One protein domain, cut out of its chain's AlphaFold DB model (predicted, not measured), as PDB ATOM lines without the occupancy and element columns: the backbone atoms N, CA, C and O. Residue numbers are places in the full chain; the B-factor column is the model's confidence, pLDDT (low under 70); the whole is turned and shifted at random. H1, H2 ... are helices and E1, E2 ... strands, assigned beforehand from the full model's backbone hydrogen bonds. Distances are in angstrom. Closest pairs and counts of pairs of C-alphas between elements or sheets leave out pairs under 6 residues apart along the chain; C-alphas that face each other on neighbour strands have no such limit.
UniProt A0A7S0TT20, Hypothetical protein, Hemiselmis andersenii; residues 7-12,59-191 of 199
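What this domain is: This is residues 7 to 12 and 59 to 191 of the 199 residues of the protein "Hypothetical protein" of Hemiselmis andersenii (UniProt A0A7S0TT20). A mixed sheet of six strands has H1 along one face and H3 on the opposite face. H2 folds back beside H1 as a helical hairpin, H5 packs on H1, and the long H4 crosses H1 with its residues 173 to 180, farther from the sheet. The printed part has 139 residues with five named helices and six named strands, in the order E1 E2 E3 H1 H2 E4 H3 E5 E6 H4 H5, and the class is mixed, helices and strands. Strand beside strand the sheet runs E1 E2 E4 E3 E6 E5; E1, E2 and E4 are parallel, E3 is antiparallel to E4 and E6, and E5 meets E6 only at a point. The whole is compact, with a radius of gyration of the C-alphas of 13.6 A, and rounded, spanning 38 by 35 by 29 A.

Where its parts are: The longest strands are E2, residues 60 to 65, 16.2 A from first to last C-alpha, and E4, residues 114 to 119, 17.0 A. E3 is residues 75 to 78, 9.8 A. The short strands are E1, residues 7 to 9, 6.5 A, E5, residues 142 to 144, 6.2 A, and E6, residues 149 to 151, 5.7 A. E1 begins at C-alpha 7, (67.626, -50.936, 304.780). H1 is residues 80 to 91, 14.0 A, H2 residues 99 to 109, 15.2 A, and H3 residues 126 to 133, 10.5 A. H4, residues 163 to 180, is the longest helix, 25.6 A from C-alpha 163 at (62.991, -28.614, 326.364) to C-alpha 180. H5, residues 185 to 189, is 5.9 A long and ends at C-alpha 189, (77.390, -43.754, 328.510).

How they stand to each other: In the sheet, E2 and E4 are parallel at 25 degrees, with N 63 and O 116 2.8 A apart, within hydrogen-bond range. E1 is an edge strand parallel to E2, with N 9 and O 62 at 2.8 A. E4 and E3 are antiparallel at 147 degrees, with N 76 and O 117 at 2.9 A. E3 and E6 are antiparallel, with N 77 and O 150 at 2.9 A. E6 meets the edge strand E5 only at a point, where C-alphas 150 and 143 face each other at 3.8 A. H1 is on the sheet at a height over the sheet of 8.6 A, over E4 and along the strands, at 21 degrees to E4 on the local plane. H3 is on the opposite face at a height over the sheet of 8.4 A, over E2, and only just slantwise to the strands, at 32 degrees to E2 on the local plane. H1 is the hub, touching three helices. It forms a helical hairpin with H2 at a steep tilt of 40 degrees, opposite ways, the closest C-alphas being those of Ala 84 and Ala 103, 4.6 A apart. H2 only grazes the sheet, with its residues 106 to 109. With residues 85 to 89 alone H1 touches H4, about perpendicular at 81 degrees; the closest C-alphas are those of Ala 89 and Phe 173, 5.4 A apart. With residues 81 to 85 alone H1 touches H5, closest at the C-alphas of Ala 81 and Val 187, 4.8 A apart. H4 and H5 only just touch, with 3 pairs of C-alphas within 8 A, the closest being those of Gly 178 and Leu 188, 6.7 A apart. H4 and H5 are not on the sheet, and H3 is apart from H1. In H1, H2, H3 and H5 every O i to N i+4 pair is within hydrogen-bond range; in H4 it is 12 of 14.

The domain as a whole: The two C-alphas farthest apart are those of Gly 156 and Gly 183, 38.4 A. Residues 13 to 58 are not printed, and C-alphas 12 and 59 are 22.6 A apart across this cut, which lies between E1 and E2. Of the links printed whole, E6 to H4 is long, with 11 residues. The mean pLDDT of the printed part is 80.8; residues 7 to 12, 93 to 98 and 158 to 161 are under 70.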
ATOM      1  N   VAL A   7      68.362 -49.880 304.086       37.06
ATOM      2  CA  VAL A   7      67.626 -50.936 304.780       37.06
ATOM      3  C   VAL A   7      66.882 -50.315 305.964       37.06
ATOM      4  O   VAL A   7      67.466 -49.581 306.763       37.06
ATOM      5  N   TYR A   8      65.581 -50.592 306.059       36.06
ATOM      6  CA  TYR A   8      64.683 -49.982 307.036       36.06
ATOM      7  C   TYR A   8      64.519 -50.906 308.250       36.06
ATOM      8  O   TYR A   8      63.775 -51.884 308.215       36.06
ATOM      9  N   ALA A   9      65.160 -50.588 309.372       39.47
ATOM     10  CA  ALA A   9      64.860 -51.237 310.643       39.47
ATOM     11  C   ALA A   9      63.539 -50.661 311.188       39.47
ATOM     12  O   ALA A   9      63.519 -49.775 312.042       39.47
ATOM     13  N   SER A  10      62.409 -51.114 310.633       35.09
ATOM     14  CA  SER A  10      61.088 -50.745 311.145       35.09
ATOM     15  C   SER A  10      60.853 -51.385 312.507       35.09
ATOM     16  O   SER A  10      60.727 -52.605 312.632       35.09
ATOM     17  N   ALA A  11      60.780 -50.526 313.518       35.09
ATOM     18  CA  ALA A  11      60.185 -50.814 314.803       35.09
ATOM     19  C   ALA A  11      58.661 -50.857 314.671       35.09
ATOM     20  O   ALA A  11      58.043 -49.979 314.068       35.09
ATOM     21  N   VAL A  12      58.053 -51.843 315.320       33.69
ATOM     22  CA  VAL A  12      56.603 -52.003 315.500       33.69
ATOM     23  C   VAL A  12      55.856 -52.347 314.217       33.69
ATOM     24  O   VAL A  12      55.217 -51.528 313.561       33.69
ATOM     25  N   LYS A  59      75.059 -49.675 303.891       74.06
ATOM     26  CA  LYS A  59      75.849 -48.475 304.224       74.06
ATOM     27  C   LYS A  59      75.130 -47.558 305.215       74.06
ATOM     28  O   LYS A  59      75.780 -46.795 305.920       74.06
ATOM     29  N   ALA A  60      73.801 -47.625 305.259       75.81
ATOM     30  CA  ALA A  60      72.966 -46.846 306.159       75.81
ATOM     31  C   ALA A  60      71.837 -47.708 306.732       75.81
ATOM     32  O   ALA A  60      71.146 -48.416 305.995       75.81
ATOM     33  N   ILE A  61      71.633 -47.605 308.043       81.44
ATOM     34  CA  ILE A  61      70.557 -48.256 308.785       81.44
ATOM     35  C   ILE A  61      69.674 -47.166 309.378       81.44
ATOM     36  O   ILE A  61      70.148 -46.304 310.119       81.44
ATOM     37  N   VAL A  62      68.381 -47.210 309.057       81.56
ATOM     38  CA  VAL A  62      67.395 -46.273 309.604       81.56
ATOM     39  C   VAL A  62      66.500 -46.998 310.598       81.56
ATOM     40  O   VAL A  62      65.833 -47.965 310.237       81.56
ATOM     41  N   MET A  63      66.481 -46.516 311.835       87.19
ATOM     42  CA  MET A  63      65.635 -46.996 312.922       87.19
ATOM     43  C   MET A  63      64.430 -46.074 313.090       87.19
ATOM     44  O   MET A  63      64.561 -44.854 313.009       87.19
ATOM     45  N   PHE A  64      63.261 -46.635 313.372       83.69
ATOM     46  CA  PHE A  64      62.075 -45.836 313.675       83.69
ATOM     47  C   PHE A  64      61.819 -45.804 315.179       83.69
ATOM     48  O   PHE A  64      61.744 -46.853 315.808       83.69
ATOM     49  N   ALA A  65      61.678 -44.606 315.736       87.00
ATOM     50  CA  ALA A  65      61.259 -44.402 317.115       87.00
ATOM     51  C   ALA A  65      59.754 -44.124 317.170       87.00
ATOM     52  O   ALA A  65      59.229 -43.355 316.356       87.00
ATOM     53  N   ASP A  66      59.085 -44.714 318.158       74.50
ATOM     54  CA  ASP A  66      57.678 -44.445 318.461       74.50
ATOM     55  C   ASP A  66      57.542 -43.510 319.645       74.50
ATOM     56  O   ASP A  66      57.122 -43.890 320.737       74.50
ATOM     57  N   ASP A  67      57.888 -42.252 319.406       81.44
ATOM     58  CA  ASP A  67      57.707 -41.201 320.384       81.44
ATOM     59  C   ASP A  67      56.559 -40.272 319.979       81.44
ATOM     60  O   ASP A  67      56.740 -39.246 319.320       81.44
ATOM     61  N   ALA A  68      55.355 -40.631 320.431       73.44
ATOM     62  CA  ALA A  68      54.144 -39.835 320.237       73.44
ATOM     63  C   ALA A  68      54.218 -38.442 320.891       73.44
ATOM     64  O   ALA A  68      53.457 -37.556 320.506       73.44
ATOM     65  N   SER A  69      55.120 -38.244 321.858       73.81
ATOM     66  CA  SER A  69      55.317 -36.958 322.531       73.81
ATOM     67  C   SER A  69      56.260 -36.011 321.781       73.81
ATOM     68  O   SER A  69      56.392 -34.857 322.175       73.81
ATOM     69  N   ALA A  70      56.874 -36.469 320.680       75.06
ATOM     70  CA  ALA A  70      57.800 -35.695 319.848       75.06
ATOM     71  C   ALA A  70      58.993 -35.076 320.615       75.06
ATOM     72  O   ALA A  70      59.564 -34.067 320.198       75.06
ATOM     73  N   THR A  71      59.380 -35.690 321.732       86.56
ATOM     74  CA  THR A  71      60.585 -35.374 322.514       86.56
ATOM     75  C   THR A  71      61.872 -35.737 321.786       86.56
ATOM     76  O   THR A  71      62.877 -35.046 321.927       86.56
ATOM     77  N   ILE A  72      61.835 -36.781 320.960       89.56
ATOM     78  CA  ILE A  72      62.900 -37.165 320.041       89.56
ATOM     79  C   ILE A  72      62.778 -36.317 318.761       89.56
ATOM     80  O   ILE A  72      61.679 -36.240 318.199       89.56
ATOM     81  N   PRO A  73      63.879 -35.728 318.243       90.19
ATOM     82  CA  PRO A  73      63.864 -35.001 316.975       90.19
ATOM     83  C   PRO A  73      63.300 -35.839 315.822       90.19
ATOM     84  O   PRO A  73      63.486 -37.055 315.775       90.19
ATOM     85  N   ALA A  74      62.676 -35.179 314.841       91.06
ATOM     86  CA  ALA A  74      62.062 -35.851 313.691       91.06
ATOM     87  C   ALA A  74      63.030 -36.788 312.945       91.06
ATOM     88  O   ALA A  74      62.649 -37.891 312.554       91.06
ATOM     89  N   ALA A  75      64.289 -36.369 312.789       91.06
ATOM     90  CA  ALA A  75      65.369 -37.196 312.269       91.06
ATOM     91  C   ALA A  75      66.676 -36.917 313.019       91.06
ATOM     92  O   ALA A  75      66.926 -35.791 313.450       91.06
ATOM     93  N   SER A  76      67.535 -37.922 313.177       93.56
ATOM     94  CA  SER A  76      68.858 -37.768 313.799       93.56
ATOM     95  C   SER A  76      69.880 -38.736 313.214       93.56
ATOM     96  O   SER A  76      69.528 -39.869 312.889       93.56
ATOM     97  N   LYS A  77      71.147 -38.312 313.119       94.12
ATOM     98  CA  LYS A  77      72.282 -39.232 312.934       94.12
ATOM     99  C   LYS A  77      72.728 -39.735 314.304       94.12
ATOM    100  O   LYS A  77      72.801 -38.948 315.246       94.12
ATOM    101  N   LEU A  78      73.026 -41.024 314.409       94.50
ATOM    102  CA  LEU A  78      73.456 -41.661 315.650       94.50
ATOM    103  C   LEU A  78      74.870 -42.220 315.503       94.50
ATOM    104  O   LEU A  78      75.239 -42.751 314.454       94.50
ATOM    105  N   THR A  79      75.645 -42.152 316.580       95.12
ATOM    106  CA  THR A  79      76.788 -43.061 316.752       95.12
ATOM    107  C   THR A  79      76.282 -44.496 316.970       95.12
ATOM    108  O   THR A  79      75.138 -44.671 317.397       95.12
ATOM    109  N   PRO A  80      77.098 -45.542 316.739       93.19
ATOM    110  CA  PRO A  80      76.685 -46.923 317.006       93.19
ATOM    111  C   PRO A  80      76.214 -47.151 318.452       93.19
ATOM    112  O   PRO A  80      75.195 -47.801 318.676       93.19
ATOM    113  N   ALA A  81      76.889 -46.548 319.434       94.69
ATOM    114  CA  ALA A  81      76.497 -46.639 320.839       94.69
ATOM    115  C   ALA A  81      75.165 -45.921 321.127       94.69
ATOM    116  O   ALA A  81      74.313 -46.457 321.837       94.69
ATOM    117  N   GLN A  82      74.927 -44.756 320.511       95.06
ATOM    118  CA  GLN A  82      73.618 -44.096 320.574       95.06
ATOM    119  C   GLN A  82      72.533 -44.936 319.896       95.06
ATOM    120  O   GLN A  82      71.436 -45.050 320.430       95.06
ATOM    121  N   ALA A  83      72.813 -45.559 318.750       92.25
ATOM    122  CA  ALA A  83      71.868 -46.450 318.083       92.25
ATOM    123  C   ALA A  83      71.481 -47.630 318.985       92.25
ATOM    124  O   ALA A  83      70.297 -47.923 319.131       92.25
ATOM    125  N   ALA A  84      72.446 -48.245 319.669       90.00
ATOM    126  CA  ALA A  84      72.177 -49.306 320.633       90.00
ATOM    127  C   ALA A  84      71.323 -48.810 321.817       90.00
ATOM    128  O   ALA A  84      70.352 -49.466 322.202       90.00
ATOM    129  N   PHE A  85      71.628 -47.624 322.349       93.38
ATOM    130  CA  PHE A  85      70.867 -47.020 323.443       93.38
ATOM    131  C   PHE A  85      69.419 -46.723 323.031       93.38
ATOM    132  O   PHE A  85      68.472 -47.161 323.687       93.38
ATOM    133  N   TYR A  86      69.227 -46.008 321.919       91.44
ATOM    134  CA  TYR A  86      67.906 -45.595 321.447       91.44
ATOM    135  C   TYR A  86      67.093 -46.753 320.866       91.44
ATOM    136  O   TYR A  86      65.863 -46.706 320.913       91.44
ATOM    137  N   PHE A  87      67.742 -47.839 320.431       88.12
ATOM    138  CA  PHE A  87      67.054 -49.099 320.180       88.12
ATOM    139  C   PHE A  87      66.333 -49.567 321.441       88.12
ATOM    140  O   PHE A  87      65.114 -49.724 321.429       88.12
ATOM    141  N   ALA A  88      67.057 -49.708 322.552       84.44
ATOM    142  CA  ALA A  88      66.463 -50.146 323.807       84.44
ATOM    143  C   ALA A  88      65.470 -49.129 324.390       84.44
ATOM    144  O   ALA A  88      64.510 -49.545 325.036       84.44
ATOM    145  N   ALA A  89      65.677 -47.828 324.176       86.88
ATOM    146  CA  ALA A  89      64.834 -46.777 324.744       86.88
ATOM    147  C   ALA A  89      63.514 -46.564 323.982       86.88
ATOM    148  O   ALA A  89      62.469 -46.424 324.617       86.88
ATOM    149  N   ALA A  90      63.558 -46.528 322.644       85.50
ATOM    150  CA  ALA A  90      62.475 -45.965 321.828       85.50
ATOM    151  C   ALA A  90      62.162 -46.716 320.520       85.50
ATOM    152  O   ALA A  90      61.083 -46.510 319.962       85.50
ATOM    153  N   CYS A  91      63.066 -47.572 320.023       82.44
ATOM    154  CA  CYS A  91      62.884 -48.254 318.732       82.44
ATOM    155  C   CYS A  91      62.650 -49.768 318.847       82.44
ATOM    156  O   CYS A  91      62.354 -50.425 317.856       82.44
ATOM    157  N   ALA A  92      62.804 -50.381 320.014       74.19
ATOM    158  CA  ALA A  92      62.550 -51.810 320.147       74.19
ATOM    159  C   ALA A  92      61.038 -52.097 320.069       74.19
ATOM    160  O   ALA A  92      60.248 -51.413 320.728       74.19
ATOM    161  N   PRO A  93      60.603 -53.132 319.324       64.44
ATOM    162  CA  PRO A  93      59.223 -53.595 319.366       64.44
ATOM    163  C   PRO A  93      58.773 -53.929 320.793       64.44
ATOM    164  O   PRO A  93      59.554 -54.431 321.612       64.44
ATOM    165  N   LYS A  94      57.485 -53.707 321.084       62.25
ATOM    166  CA  LYS A  94      56.883 -54.146 322.350       62.25
ATOM    167  C   LYS A  94      57.111 -55.650 322.540       62.25
ATOM    168  O   LYS A  94      56.904 -56.422 321.611       62.25
ATOM    169  N   GLY A  95      57.523 -56.042 323.743       60.25
ATOM    170  CA  GLY A  95      57.812 -57.440 324.084       60.25
ATOM    171  C   GLY A  95      59.257 -57.884 323.833       60.25
ATOM    172  O   GLY A  95      59.606 -58.991 324.223       60.25
ATOM    173  N   THR A  96      60.118 -57.032 323.262       66.19
ATOM    174  CA  THR A  96      61.554 -57.336 323.137       66.19
ATOM    175  C   THR A  96      62.170 -57.596 324.515       66.19
ATOM    176  O   THR A  96      61.973 -56.812 325.440       66.19
ATOM    177  N   THR A  97      62.934 -58.681 324.645       68.50
ATOM    178  CA  THR A  97      63.658 -59.049 325.878       68.50
ATOM    179  C   THR A  97      65.171 -59.163 325.670       68.50
ATOM    180  O   THR A  97      65.940 -58.943 326.602       68.50
ATOM    181  N   ALA A  98      65.620 -59.434 324.442       68.81
ATOM    182  CA  ALA A  98      67.026 -59.634 324.085       68.81
ATOM    183  C   ALA A  98      67.770 -58.317 323.764       68.81
ATOM    184  O   ALA A  98      68.392 -58.183 322.711       68.81
ATOM    185  N   PHE A  99      67.707 -57.332 324.661       74.56
ATOM    186  CA  PHE A  99      68.298 -56.003 324.434       74.56
ATOM    187  C   PHE A  99      69.831 -55.998 324.377       74.56
ATOM    188  O   PHE A  99      70.388 -55.310 323.527       74.56
ATOM    189  N   GLY A 100      70.511 -56.775 325.229       75.50
ATOM    190  CA  GLY A 100      71.976 -56.903 325.212       75.50
ATOM    191  C   GLY A 100      72.506 -57.431 323.870       75.50
ATOM    192  O   GLY A 100      73.229 -56.710 323.183       75.50
ATOM    193  N   PRO A 101      72.066 -58.623 323.417       73.62
ATOM    194  CA  PRO A 101      72.462 -59.158 322.111       73.62
ATOM    195  C   PRO A 101      72.118 -58.234 320.933       73.62
ATOM    196  O   PRO A 101      72.883 -58.129 319.976       73.62
ATOM    197  N   ALA A 102      70.980 -57.531 320.990       72.94
ATOM    198  CA  ALA A 102      70.616 -56.560 319.959       72.94
ATOM    199  C   ALA A 102      71.573 -55.355 319.938       72.94
ATOM    200  O   ALA A 102      72.002 -54.929 318.866       72.94
ATOM    201  N   ALA A 103      71.945 -54.834 321.107       80.19
ATOM    202  CA  ALA A 103      72.923 -53.760 321.226       80.19
ATOM    203  C   ALA A 103      74.305 -54.189 320.699       80.19
ATOM    204  O   ALA A 103      74.923 -53.435 319.952       80.19
ATOM    205  N   GLU A 104      74.760 -55.412 320.991       76.62
ATOM    206  CA  GLU A 104      76.009 -55.961 320.437       76.62
ATOM    207  C   GLU A 104      75.975 -56.038 318.904       76.62
ATOM    208  O   GLU A 104      76.941 -55.659 318.236       76.62
ATOM    209  N   ALA A 105      74.850 -56.475 318.331       75.75
ATOM    210  CA  ALA A 105      74.674 -56.533 316.883       75.75
ATOM    211  C   ALA A 105      74.710 -55.136 316.239       75.75
ATOM    212  O   ALA A 105      75.331 -54.958 315.190       75.75
ATOM    213  N   ILE A 106      74.099 -54.134 316.879       84.50
ATOM    214  CA  ILE A 106      74.131 -52.735 316.427       84.50
ATOM    215  C   ILE A 106      75.561 -52.179 316.472       84.50
ATOM    216  O   ILE A 106      76.026 -51.597 315.491       84.50
ATOM    217  N   LEU A 107      76.284 -52.401 317.573       85.00
ATOM    218  CA  LEU A 107      77.682 -51.982 317.706       85.00
ATOM    219  C   LEU A 107      78.564 -52.630 316.630       85.00
ATOM    220  O   LEU A 107      79.373 -51.952 315.997       85.00
ATOM    221  N   ALA A 108      78.378 -53.927 316.371       79.44
ATOM    222  CA  ALA A 108      79.107 -54.638 315.326       79.44
ATOM    223  C   ALA A 108      78.811 -54.079 313.924       79.44
ATOM    224  O   ALA A 108      79.737 -53.875 313.138       79.44
ATOM    225  N   ALA A 109      77.544 -53.777 313.630       78.00
ATOM    226  CA  ALA A 109      77.120 -53.183 312.365       78.00
ATOM    227  C   ALA A 109      77.686 -51.768 312.148       78.00
ATOM    228  O   ALA A 109      77.966 -51.379 311.016       78.00
ATOM    229  N   GLY A 110      77.956 -51.027 313.227       82.62
ATOM    230  CA  GLY A 110      78.601 -49.712 313.178       82.62
ATOM    231  C   GLY A 110      79.991 -49.692 312.535       82.62
ATOM    232  O   GLY A 110      80.470 -48.625 312.165       82.62
ATOM    233  N   LYS A 111      80.631 -50.854 312.342       83.50
ATOM    234  CA  LYS A 111      81.903 -50.973 311.606       83.50
ATOM    235  C   LYS A 111      81.750 -50.762 310.096       83.50
ATOM    236  O   LYS A 111      82.738 -50.493 309.422       83.50
ATOM    237  N   SER A 112      80.540 -50.918 309.565       76.81
ATOM    238  CA  SER A 112      80.251 -50.882 308.124       76.81
ATOM    239  C   SER A 112      79.078 -49.979 307.745       76.81
ATOM    240  O   SER A 112      78.817 -49.792 306.557       76.81
ATOM    241  N   SER A 113      78.358 -49.446 308.732       80.25
ATOM    242  CA  SER A 113      77.062 -48.804 308.535       80.25
ATOM    243  C   SER A 113      76.938 -47.522 309.353       80.25
ATOM    244  O   SER A 113      77.252 -47.496 310.541       80.25
ATOM    245  N   ASP A 114      76.407 -46.473 308.729       83.69
ATOM    246  CA  ASP A 114      75.905 -45.297 309.435       83.69
ATOM    247  C   ASP A 114      74.522 -45.577 310.042       83.69
ATOM    248  O   ASP A 114      73.684 -46.233 309.415       83.69
ATOM    249  N   PHE A 115      74.239 -44.996 311.209       89.62
ATOM    250  CA  PHE A 115      72.934 -45.098 311.860       89.62
ATOM    251  C   PHE A 115      72.155 -43.793 311.834       89.62
ATOM    252  O   PHE A 115      72.679 -42.711 312.107       89.62
ATOM    253  N   TYR A 116      70.861 -43.930 311.579       89.69
ATOM    254  CA  TYR A 116      69.900 -42.846 311.584       89.69
ATOM    255  C   TYR A 116      68.663 -43.263 312.361       89.69
ATOM    256  O   TYR A 116      68.302 -44.438 312.397       89.69
ATOM    257  N   MET A 117      67.981 -42.288 312.942       91.94
ATOM    258  CA  MET A 117      66.705 -42.491 313.607       91.94
ATOM    259  C   MET A 117      65.670 -41.515 313.066       91.94
ATOM    260  O   MET A 117      65.980 -40.343 312.859       91.94
ATOM    261  N   ILE A 118      64.454 -42.010 312.847       88.88
ATOM    262  CA  ILE A 118      63.282 -41.240 312.432       88.88
ATOM    263  C   ILE A 118      62.212 -41.383 313.513       88.88
ATOM    264  O   ILE A 118      61.775 -42.496 313.805       88.88
ATOM    265  N   ASN A 119      61.773 -40.272 314.102       89.94
ATOM    266  CA  ASN A 119      60.667 -40.289 315.055       89.94
ATOM    267  C   ASN A 119      59.333 -40.251 314.308       89.94
ATOM    268  O   ASN A 119      58.954 -39.208 313.779       89.94
ATOM    269  N   ARG A 120      58.581 -41.354 314.308       85.44
ATOM    270  CA  ARG A 120      57.281 -41.417 313.622       85.44
ATOM    271  C   ARG A 120      56.241 -40.476 314.221       85.44
ATOM    272  O   ARG A 120      55.413 -39.964 313.475       85.44
ATOM    273  N   GLY A 121      56.301 -40.203 315.526       84.75
ATOM    274  CA  GLY A 121      55.365 -39.290 316.188       84.75
ATOM    275  C   GLY A 121      55.520 -37.826 315.764       84.75
ATOM    276  O   GLY A 121      54.595 -37.033 315.950       84.75
ATOM    277  N   ALA A 122      56.648 -37.474 315.137       87.88
ATOM    278  CA  ALA A 122      56.891 -36.135 314.610       87.88
ATOM    279  C   ALA A 122      56.226 -35.872 313.245       87.88
ATOM    280  O   ALA A 122      56.161 -34.717 312.822       87.88
ATOM    281  N   PHE A 123      55.715 -36.909 312.571       86.19
ATOM    282  CA  PHE A 123      55.103 -36.812 311.243       86.19
ATOM    283  C   PHE A 123      53.584 -36.987 311.303       86.19
ATOM    284  O   PHE A 123      53.033 -37.625 312.199       86.19
ATOM    285  N   SER A 124      52.888 -36.440 310.306       85.00
ATOM    286  CA  SER A 124      51.430 -36.557 310.169       85.00
ATOM    287  C   SER A 124      50.962 -37.943 309.710       85.00
ATOM    288  O   SER A 124      49.794 -38.283 309.888       85.00
ATOM    289  N   SER A 125      51.849 -38.748 309.110       82.00
ATOM    290  CA  SER A 125      51.531 -40.098 308.637       82.00
ATOM    291  C   SER A 125      52.767 -41.009 308.569       82.00
ATOM    292  O   SER A 125      53.887 -40.513 308.408       82.00
ATOM    293  N   PRO A 126      52.582 -42.346 308.600       77.12
ATOM    294  CA  PRO A 126      53.668 -43.302 308.375       77.12
ATOM    295  C   PRO A 126      54.379 -43.117 307.027       77.12
ATOM    296  O   PRO A 126      55.603 -43.175 306.969       77.12
ATOM    297  N   ALA A 127      53.633 -42.814 305.959       76.25
ATOM    298  CA  ALA A 127      54.199 -42.598 304.626       76.25
ATOM    299  C   ALA A 127      55.146 -41.383 304.580       76.25
ATOM    300  O   ALA A 127      56.176 -41.423 303.907       76.25
ATOM    301  N   ALA A 128      54.838 -40.317 305.329       81.94
ATOM    302  CA  ALA A 128      55.721 -39.157 305.445       81.94
ATOM    303  C   ALA A 128      57.026 -39.504 306.187       81.94
ATOM    304  O   ALA A 128      58.108 -39.115 305.744       81.94
ATOM    305  N   ALA A 129      56.942 -40.292 307.264       80.88
ATOM    306  CA  ALA A 129      58.120 -40.768 307.987       80.88
ATOM    307  C   ALA A 129      59.009 -41.675 307.111       80.88
ATOM    308  O   ALA A 129      60.233 -41.543 307.123       80.88
ATOM    309  N   GLU A 130      58.412 -42.558 306.305       77.38
ATOM    310  CA  GLU A 130      59.138 -43.404 305.344       77.38
ATOM    311  C   GLU A 130      59.819 -42.575 304.243       77.38
ATOM    312  O   GLU A 130      60.985 -42.808 303.915       77.38
ATOM    313  N   ALA A 131      59.142 -41.553 303.713       77.50
ATOM    314  CA  ALA A 131      59.728 -40.644 302.730       77.50
ATOM    315  C   ALA A 131      60.914 -39.845 303.304       77.50
ATOM    316  O   ALA A 131      61.900 -39.607 302.600       77.50
ATOM    317  N   ALA A 132      60.846 -39.449 304.580       82.75
ATOM    318  CA  ALA A 132      61.958 -38.812 305.280       82.75
ATOM    319  C   ALA A 132      63.130 -39.788 305.489       82.75
ATOM    320  O   ALA A 132      64.277 -39.434 305.206       82.75
ATOM    321  N   ALA A 133      62.842 -41.027 305.905       80.06
ATOM    322  CA  ALA A 133      63.827 -42.096 306.074       80.06
ATOM    323  C   ALA A 133      64.617 -42.369 304.784       80.06
ATOM    324  O   ALA A 133      65.844 -42.442 304.816       80.06
ATOM    325  N   ALA A 134      63.939 -42.423 303.634       75.19
ATOM    326  CA  ALA A 134      64.572 -42.646 302.332       75.19
ATOM    327  C   ALA A 134      65.592 -41.557 301.942       75.19
ATOM    328  O   ALA A 134      66.463 -41.783 301.105       75.19
ATOM    329  N   LYS A 135      65.489 -40.362 302.539       80.69
ATOM    330  CA  LYS A 135      66.305 -39.184 302.214       80.69
ATOM    331  C   LYS A 135      67.312 -38.819 303.308       80.69
ATOM    332  O   LYS A 135      67.940 -37.764 303.200       80.69
ATOM    333  N   VAL A 136      67.410 -39.595 304.391       82.31
ATOM    334  CA  VAL A 136      68.249 -39.240 305.550       82.31
ATOM    335  C   VAL A 136      69.696 -39.717 305.400       82.31
ATOM    336  O   VAL A 136      70.605 -39.102 305.954       82.31
ATOM    337  N   ALA A 137      69.921 -40.776 304.618       81.69
ATOM    338  CA  ALA A 137      71.245 -41.348 304.405       81.69
ATOM    339  C   ALA A 137      72.228 -40.309 303.837       81.69
ATOM    340  O   ALA A 137      71.914 -39.578 302.899       81.69
ATOM    341  N   GLY A 138      73.425 -40.242 304.425       77.62
ATOM    342  CA  GLY A 138      74.480 -39.299 304.044       77.62
ATOM    343  C   GLY A 138      74.319 -37.891 304.625       77.62
ATOM    344  O   GLY A 138      75.210 -37.063 304.446       77.62
ATOM    345  N   LYS A 139      73.227 -37.602 305.342       86.75
ATOM    346  CA  LYS A 139      73.051 -36.315 306.024       86.75
ATOM    347  C   LYS A 139      73.699 -36.330 307.402       86.75
ATOM    348  O   LYS A 139      73.767 -37.352 308.078       86.75
ATOM    349  N   SER A 140      74.141 -35.163 307.842       87.94
ATOM    350  CA  SER A 140      74.654 -34.940 309.188       87.94
ATOM    351  C   SER A 140      73.830 -33.872 309.898       87.94
ATOM    352  O   SER A 140      73.151 -33.052 309.278       87.94
ATOM    353  N   GLY A 141      73.873 -33.931 311.221       86.44
ATOM    354  CA  GLY A 141      73.304 -32.939 312.116       86.44
ATOM    355  C   GLY A 141      74.360 -32.455 313.098       86.44
ATOM    356  O   GLY A 141      75.495 -32.933 313.090       86.44
ATOM    357  N   SER A 142      73.973 -31.536 313.974       83.75
ATOM    358  CA  SER A 142      74.777 -31.159 315.141       83.75
ATOM    359  C   SER A 142      74.065 -31.615 316.404       83.75
ATOM    360  O   SER A 142      72.849 -31.446 316.522       83.75
ATOM    361  N   ALA A 143      74.813 -32.232 317.321       82.94
ATOM    362  CA  ALA A 143      74.269 -32.667 318.600       82.94
ATOM    363  C   ALA A 143      73.735 -31.453 319.365       82.94
ATOM    364  O   ALA A 143      74.452 -30.471 319.553       82.94
ATOM    365  N   SER A 144      72.468 -31.502 319.768       76.06
ATOM    366  CA  SER A 144      71.850 -30.418 320.528       76.06
ATOM    367  C   SER A 144      70.754 -30.930 321.462       76.06
ATOM    368  O   SER A 144      70.248 -32.044 321.314       76.06
ATOM    369  N   GLY A 145      70.408 -30.095 322.441       79.56
ATOM    370  CA  GLY A 145      69.320 -30.337 323.383       79.56
ATOM    371  C   GLY A 145      69.575 -31.448 324.416       79.56
ATOM    372  O   GLY A 145      70.639 -32.071 324.428       79.56
ATOM    373  N   PRO A 146      68.580 -31.716 325.282       81.94
ATOM    374  CA  PRO A 146      68.716 -32.621 326.432       81.94
ATOM    375  C   PRO A 146      69.034 -34.077 326.069       81.94
ATOM    376  O   PRO A 146      69.596 -34.811 326.874       81.94
ATOM    377  N   LEU A 147      68.684 -34.501 324.853       86.75
ATOM    378  CA  LEU A 147      68.914 -35.861 324.364       86.75
ATOM    379  C   LEU A 147      70.303 -36.062 323.733       86.75
ATOM    380  O   LEU A 147      70.687 -37.203 323.470       86.75
ATOM    381  N   GLY A 148      71.052 -34.979 323.474       87.19
ATOM    382  CA  GLY A 148      72.384 -35.037 322.856       87.19
ATOM    383  C   GLY A 148      72.390 -35.624 321.438       87.19
ATOM    384  O   GLY A 148      73.394 -36.185 320.997       87.19
ATOM    385  N   LEU A 149      71.260 -35.541 320.731       91.00
ATOM    386  CA  LEU A 149      71.064 -36.147 319.415       91.00
ATOM    387  C   LEU A 149      71.471 -35.191 318.293       91.00
ATOM    388  O   LEU A 149      71.136 -34.005 318.322       91.00
ATOM    389  N   ALA A 150      72.171 -35.710 317.279       93.31
ATOM    390  CA  ALA A 150      72.550 -34.942 316.097       93.31
ATOM    391  C   ALA A 150      71.360 -34.803 315.140       93.31
ATOM    392  O   ALA A 150      71.217 -35.572 314.186       93.31
ATOM    393  N   ALA A 151      70.495 -33.827 315.422       91.31
ATOM    394  CA  ALA A 151      69.250 -33.610 314.696       91.31
ATOM    395  C   ALA A 151      69.494 -33.250 313.219       91.31
ATOM    396  O   ALA A 151      70.304 -32.380 312.897       91.31
ATOM    397  N   ILE A 152      68.762 -33.911 312.322       90.69
ATOM    398  CA  ILE A 152      68.794 -33.683 310.876       90.69
ATOM    399  C   ILE A 152      67.505 -32.969 310.480       90.69
ATOM    400  O   ILE A 152      66.407 -33.425 310.799       90.69
ATOM    401  N   LYS A 153      67.626 -31.873 309.727       88.38
ATOM    402  CA  LYS A 153      66.458 -31.187 309.175       88.38
ATOM    403  C   LYS A 153      65.817 -32.040 308.076       88.38
ATOM    404  O   LYS A 153      66.473 -32.413 307.099       88.38
ATOM    405  N   VAL A 154      64.529 -32.320 308.227       86.31
ATOM    406  CA  VAL A 154      63.708 -33.075 307.274       86.31
ATOM    407  C   VAL A 154      62.395 -32.342 307.035       86.31
ATOM    408  O   VAL A 154      61.909 -31.621 307.900       86.31
ATOM    409  N   GLU A 155      61.851 -32.488 305.834       84.62
ATOM    410  CA  GLU A 155      60.576 -31.883 305.448       84.62
ATOM    411  C   GLU A 155      59.408 -32.611 306.134       84.62
ATOM    412  O   GLU A 155      59.404 -33.842 306.195       84.62
ATOM    413  N   GLY A 156      58.438 -31.857 306.660       76.38
ATOM    414  CA  GLY A 156      57.242 -32.393 307.326       76.38
ATOM    415  C   GLY A 156      57.457 -32.930 308.748       76.38
ATOM    416  O   GLY A 156      56.542 -33.521 309.318       76.38
ATOM    417  N   GLY A 157      58.656 -32.751 309.314       73.56
ATOM    418  CA  GLY A 157      58.956 -33.026 310.719       73.56
ATOM    419  C   GLY A 157      58.764 -31.770 311.566       73.56
ATOM    420  O   GLY A 157      59.746 -31.136 311.943       73.56
ATOM    421  N   ASP A 158      57.512 -31.401 311.837       61.69
ATOM    422  CA  ASP A 158      57.181 -30.072 312.383       61.69
ATOM    423  C   ASP A 158      56.965 -30.065 313.904       61.69
ATOM    424  O   ASP A 158      56.859 -29.005 314.522       61.69
ATOM    425  N   LYS A 159      56.904 -31.243 314.535       63.38
ATOM    426  CA  LYS A 159      56.714 -31.359 315.984       63.38
ATOM    427  C   LYS A 159      58.054 -31.505 316.690       63.38
ATOM    428  O   LYS A 159      58.784 -32.467 316.461       63.38
ATOM    429  N   THR A 160      58.332 -30.569 317.587       63.00
ATOM    430  CA  THR A 160      59.398 -30.678 318.585       63.00
ATOM    431  C   THR A 160      58.770 -30.466 319.955       63.00
ATOM    432  O   THR A 160      57.976 -29.539 320.126       63.00
ATOM    433  N   ALA A 161      59.047 -31.352 320.911       61.75
ATOM    434  CA  ALA A 161      58.646 -31.116 322.291       61.75
ATOM    435  C   ALA A 161      59.433 -29.937 322.871       61.75
ATOM    436  O   ALA A 161      60.566 -29.665 322.460       61.75
ATOM    437  N   ASP A 162      58.847 -29.264 323.859       73.69
ATOM    438  CA  ASP A 162      59.592 -28.284 324.634       73.69
ATOM    439  C   ASP A 162      60.772 -28.945 325.380       73.69
ATOM    440  O   ASP A 162      60.825 -30.161 325.607       73.69
ATOM    441  N   ALA A 163      61.760 -28.129 325.750       75.38
ATOM    442  CA  ALA A 163      62.991 -28.614 326.364       75.38
ATOM    443  C   ALA A 163      62.761 -29.335 327.708       75.38
ATOM    444  O   ALA A 163      63.553 -30.209 328.067       75.38
ATOM    445  N   ALA A 164      61.690 -29.010 328.440       80.88
ATOM    446  CA  ALA A 164      61.380 -29.635 329.722       80.88
ATOM    447  C   ALA A 164      60.829 -31.055 329.527       80.88
ATOM    448  O   ALA A 164      61.272 -31.988 330.201       80.88
ATOM    449  N   ALA A 165      59.939 -31.249 328.550       83.44
ATOM    450  CA  ALA A 165      59.455 -32.567 328.153       83.44
ATOM    451  C   ALA A 165      60.601 -33.453 327.636       83.44
ATOM    452  O   ALA A 165      60.706 -34.619 328.022       83.44
ATOM    453  N   ALA A 166      61.517 -32.892 326.838       82.62
ATOM    454  CA  ALA A 166      62.703 -33.609 326.373       82.62
ATOM    455  C   ALA A 166      63.653 -34.005 327.523       82.62
ATOM    456  O   ALA A 166      64.208 -35.105 327.511       82.62
ATOM    457  N   ALA A 167      63.812 -33.159 328.546       85.12
ATOM    458  CA  ALA A 167      64.602 -33.484 329.735       85.12
ATOM    459  C   ALA A 167      63.942 -34.569 330.610       85.12
ATOM    460  O   ALA A 167      64.626 -35.452 331.132       85.12
ATOM    461  N   ALA A 168      62.613 -34.556 330.742       86.56
ATOM    462  CA  ALA A 168      61.880 -35.619 331.429       86.56
ATOM    463  C   ALA A 168      62.000 -36.961 330.685       86.56
ATOM    464  O   ALA A 168      62.270 -37.993 331.307       86.56
ATOM    465  N   ALA A 169      61.887 -36.943 329.353       87.62
ATOM    466  CA  ALA A 169      62.111 -38.115 328.511       87.62
ATOM    467  C   ALA A 169      63.550 -38.642 328.640       87.62
ATOM    468  O   ALA A 169      63.743 -39.847 328.783       87.62
ATOM    469  N   ALA A 170      64.553 -37.757 328.693       88.75
ATOM    470  CA  ALA A 170      65.948 -38.130 328.929       88.75
ATOM    471  C   ALA A 170      66.122 -38.938 330.230       88.75
ATOM    472  O   ALA A 170      66.702 -40.027 330.203       88.75
ATOM    473  N   LYS A 171      65.558 -38.449 331.349       88.62
ATOM    474  CA  LYS A 171      65.556 -39.155 332.648       88.62
ATOM    475  C   LYS A 171      64.895 -40.537 332.522       88.62
ATOM    476  O   LYS A 171      65.461 -41.536 332.969       88.62
ATOM    477  N   ALA A 172      63.730 -40.608 331.876       88.62
ATOM    478  CA  ALA A 172      62.990 -41.856 331.691       88.62
ATOM    479  C   ALA A 172      63.751 -42.876 330.825       88.62
ATOM    480  O   ALA A 172      63.796 -44.063 331.160       88.62
ATOM    481  N   PHE A 173      64.396 -42.427 329.744       90.50
ATOM    482  CA  PHE A 173      65.187 -43.294 328.877       90.50
ATOM    483  C   PHE A 173      66.375 -43.892 329.620       90.50
ATOM    484  O   PHE A 173      66.519 -45.114 329.610       90.50
ATOM    485  N   VAL A 174      67.166 -43.078 330.328       90.06
ATOM    486  CA  VAL A 174      68.325 -43.566 331.096       90.06
ATOM    487  C   VAL A 174      67.902 -44.606 332.136       90.06
ATOM    488  O   VAL A 174      68.487 -45.690 332.187       90.06
ATOM    489  N   ALA A 175      66.829 -44.340 332.889       87.62
ATOM    490  CA  ALA A 175      66.290 -45.295 333.857       87.62
ATOM    491  C   ALA A 175      65.833 -46.609 333.195       87.62
ATOM    492  O   ALA A 175      66.109 -47.697 333.702       87.62
ATOM    493  N   SER A 176      65.162 -46.525 332.042       85.31
ATOM    494  CA  SER A 176      64.651 -47.704 331.337       85.31
ATOM    495  C   SER A 176      65.754 -48.574 330.721       85.31
ATOM    496  O   SER A 176      65.647 -49.801 330.741       85.31
ATOM    497  N   VAL A 177      66.820 -47.963 330.188       86.19
ATOM    498  CA  VAL A 177      67.895 -48.675 329.482       86.19
ATOM    499  C   VAL A 177      68.893 -49.298 330.457       86.19
ATOM    500  O   VAL A 177      69.387 -50.390 330.178       86.19
ATOM    501  N   GLY A 178      69.124 -48.689 331.627       81.94
ATOM    502  CA  GLY A 178      70.032 -49.229 332.649       81.94
ATOM    503  C   GLY A 178      69.729 -50.681 333.045       81.94
ATOM    504  O   GLY A 178      70.644 -51.481 333.227       81.94
ATOM    505  N   GLY A 179      68.445 -51.055 333.097       79.69
ATOM    506  CA  GLY A 179      68.023 -52.441 333.339       79.69
ATOM    507  C   GLY A 179      68.081 -53.356 332.106       79.69
ATOM    508  O   GLY A 179      68.209 -54.568 332.256       79.69
ATOM    509  N   ARG A 180      67.995 -52.796 330.892       80.75
ATOM    510  CA  ARG A 180      67.916 -53.536 329.616       80.75
ATOM    511  C   ARG A 180      69.291 -53.880 329.037       80.75
ATOM    512  O   ARG A 180      69.447 -54.945 328.450       80.75
ATOM    513  N   CYS A 181      70.284 -53.013 329.228       79.75
ATOM    514  CA  CYS A 181      71.639 -53.145 328.675       79.75
ATOM    515  C   CYS A 181      72.702 -53.261 329.782       79.75
ATOM    516  O   CYS A 181      73.774 -52.659 329.704       79.75
ATOM    517  N   LYS A 182      72.396 -54.002 330.854       81.62
ATOM    518  CA  LYS A 182      73.289 -54.164 332.009       81.62
ATOM    519  C   LYS A 182      74.656 -54.719 331.578       81.62
ATOM    520  O   LYS A 182      74.715 -55.746 330.912       81.62
ATOM    521  N   GLY A 183      75.735 -54.062 332.007       83.50
ATOM    522  CA  GLY A 183      77.115 -54.446 331.676       83.50
ATOM    523  C   GLY A 183      77.623 -53.919 330.328       83.50
ATOM    524  O   GLY A 183      78.730 -54.264 329.932       83.50
ATOM    525  N   MET A 184      76.841 -53.088 329.628       87.12
ATOM    526  CA  MET A 184      77.241 -52.447 328.369       87.12
ATOM    527  C   MET A 184      77.551 -50.963 328.587       87.12
ATOM    528  O   MET A 184      76.798 -50.087 328.157       87.12
ATOM    529  N   ASP A 185      78.660 -50.675 329.267       91.38
ATOM    530  CA  ASP A 185      78.988 -49.323 329.740       91.38
ATOM    531  C   ASP A 185      79.063 -48.285 328.611       91.38
ATOM    532  O   ASP A 185      78.596 -47.161 328.781       91.38
ATOM    533  N   GLU A 186      79.562 -48.663 327.427       92.94
ATOM    534  CA  GLU A 186      79.599 -47.777 326.254       92.94
ATOM    535  C   GLU A 186      78.189 -47.359 325.802       92.94
ATOM    536  O   GLU A 186      77.948 -46.189 325.497       92.94
ATOM    537  N   VAL A 187      77.232 -48.293 325.815       90.00
ATOM    538  CA  VAL A 187      75.834 -48.032 325.436       90.00
ATOM    539  C   VAL A 187      75.169 -47.130 326.468       90.00
ATOM    540  O   VAL A 187      74.506 -46.160 326.107       90.00
ATOM    541  N   LEU A 188      75.374 -47.409 327.757       90.88
ATOM    542  CA  LEU A 188      74.819 -46.599 328.843       90.88
ATOM    543  C   LEU A 188      75.408 -45.179 328.846       90.88
ATOM    544  O   LEU A 188      74.675 -44.208 329.031       90.88
ATOM    545  N   ALA A 189      76.707 -45.042 328.574       91.44
ATOM    546  CA  ALA A 189      77.390 -43.754 328.510       91.44
ATOM    547  C   ALA A 189      76.963 -42.892 327.309       91.44
ATOM    548  O   ALA A 189      77.072 -41.662 327.387       91.44
ATOM    549  N   ALA A 190      76.482 -43.523 326.233       92.69
ATOM    550  CA  ALA A 190      76.002 -42.870 325.016       92.69
ATOM    551  C   ALA A 190      74.571 -42.311 325.122       92.69
ATOM    552  O   ALA A 190      74.128 -41.595 324.221       92.69
ATOM    553  N   GLY A 191      73.854 -42.620 326.207       89.12
ATOM    554  CA  GLY A 191      72.552 -42.033 326.500       89.12
ATOM    555  C   GLY A 191      72.607 -40.530 326.827       89.12
ATOM    556  O   GLY A 191      73.690 -39.951 326.972       89.12
TER     557      GLY A 191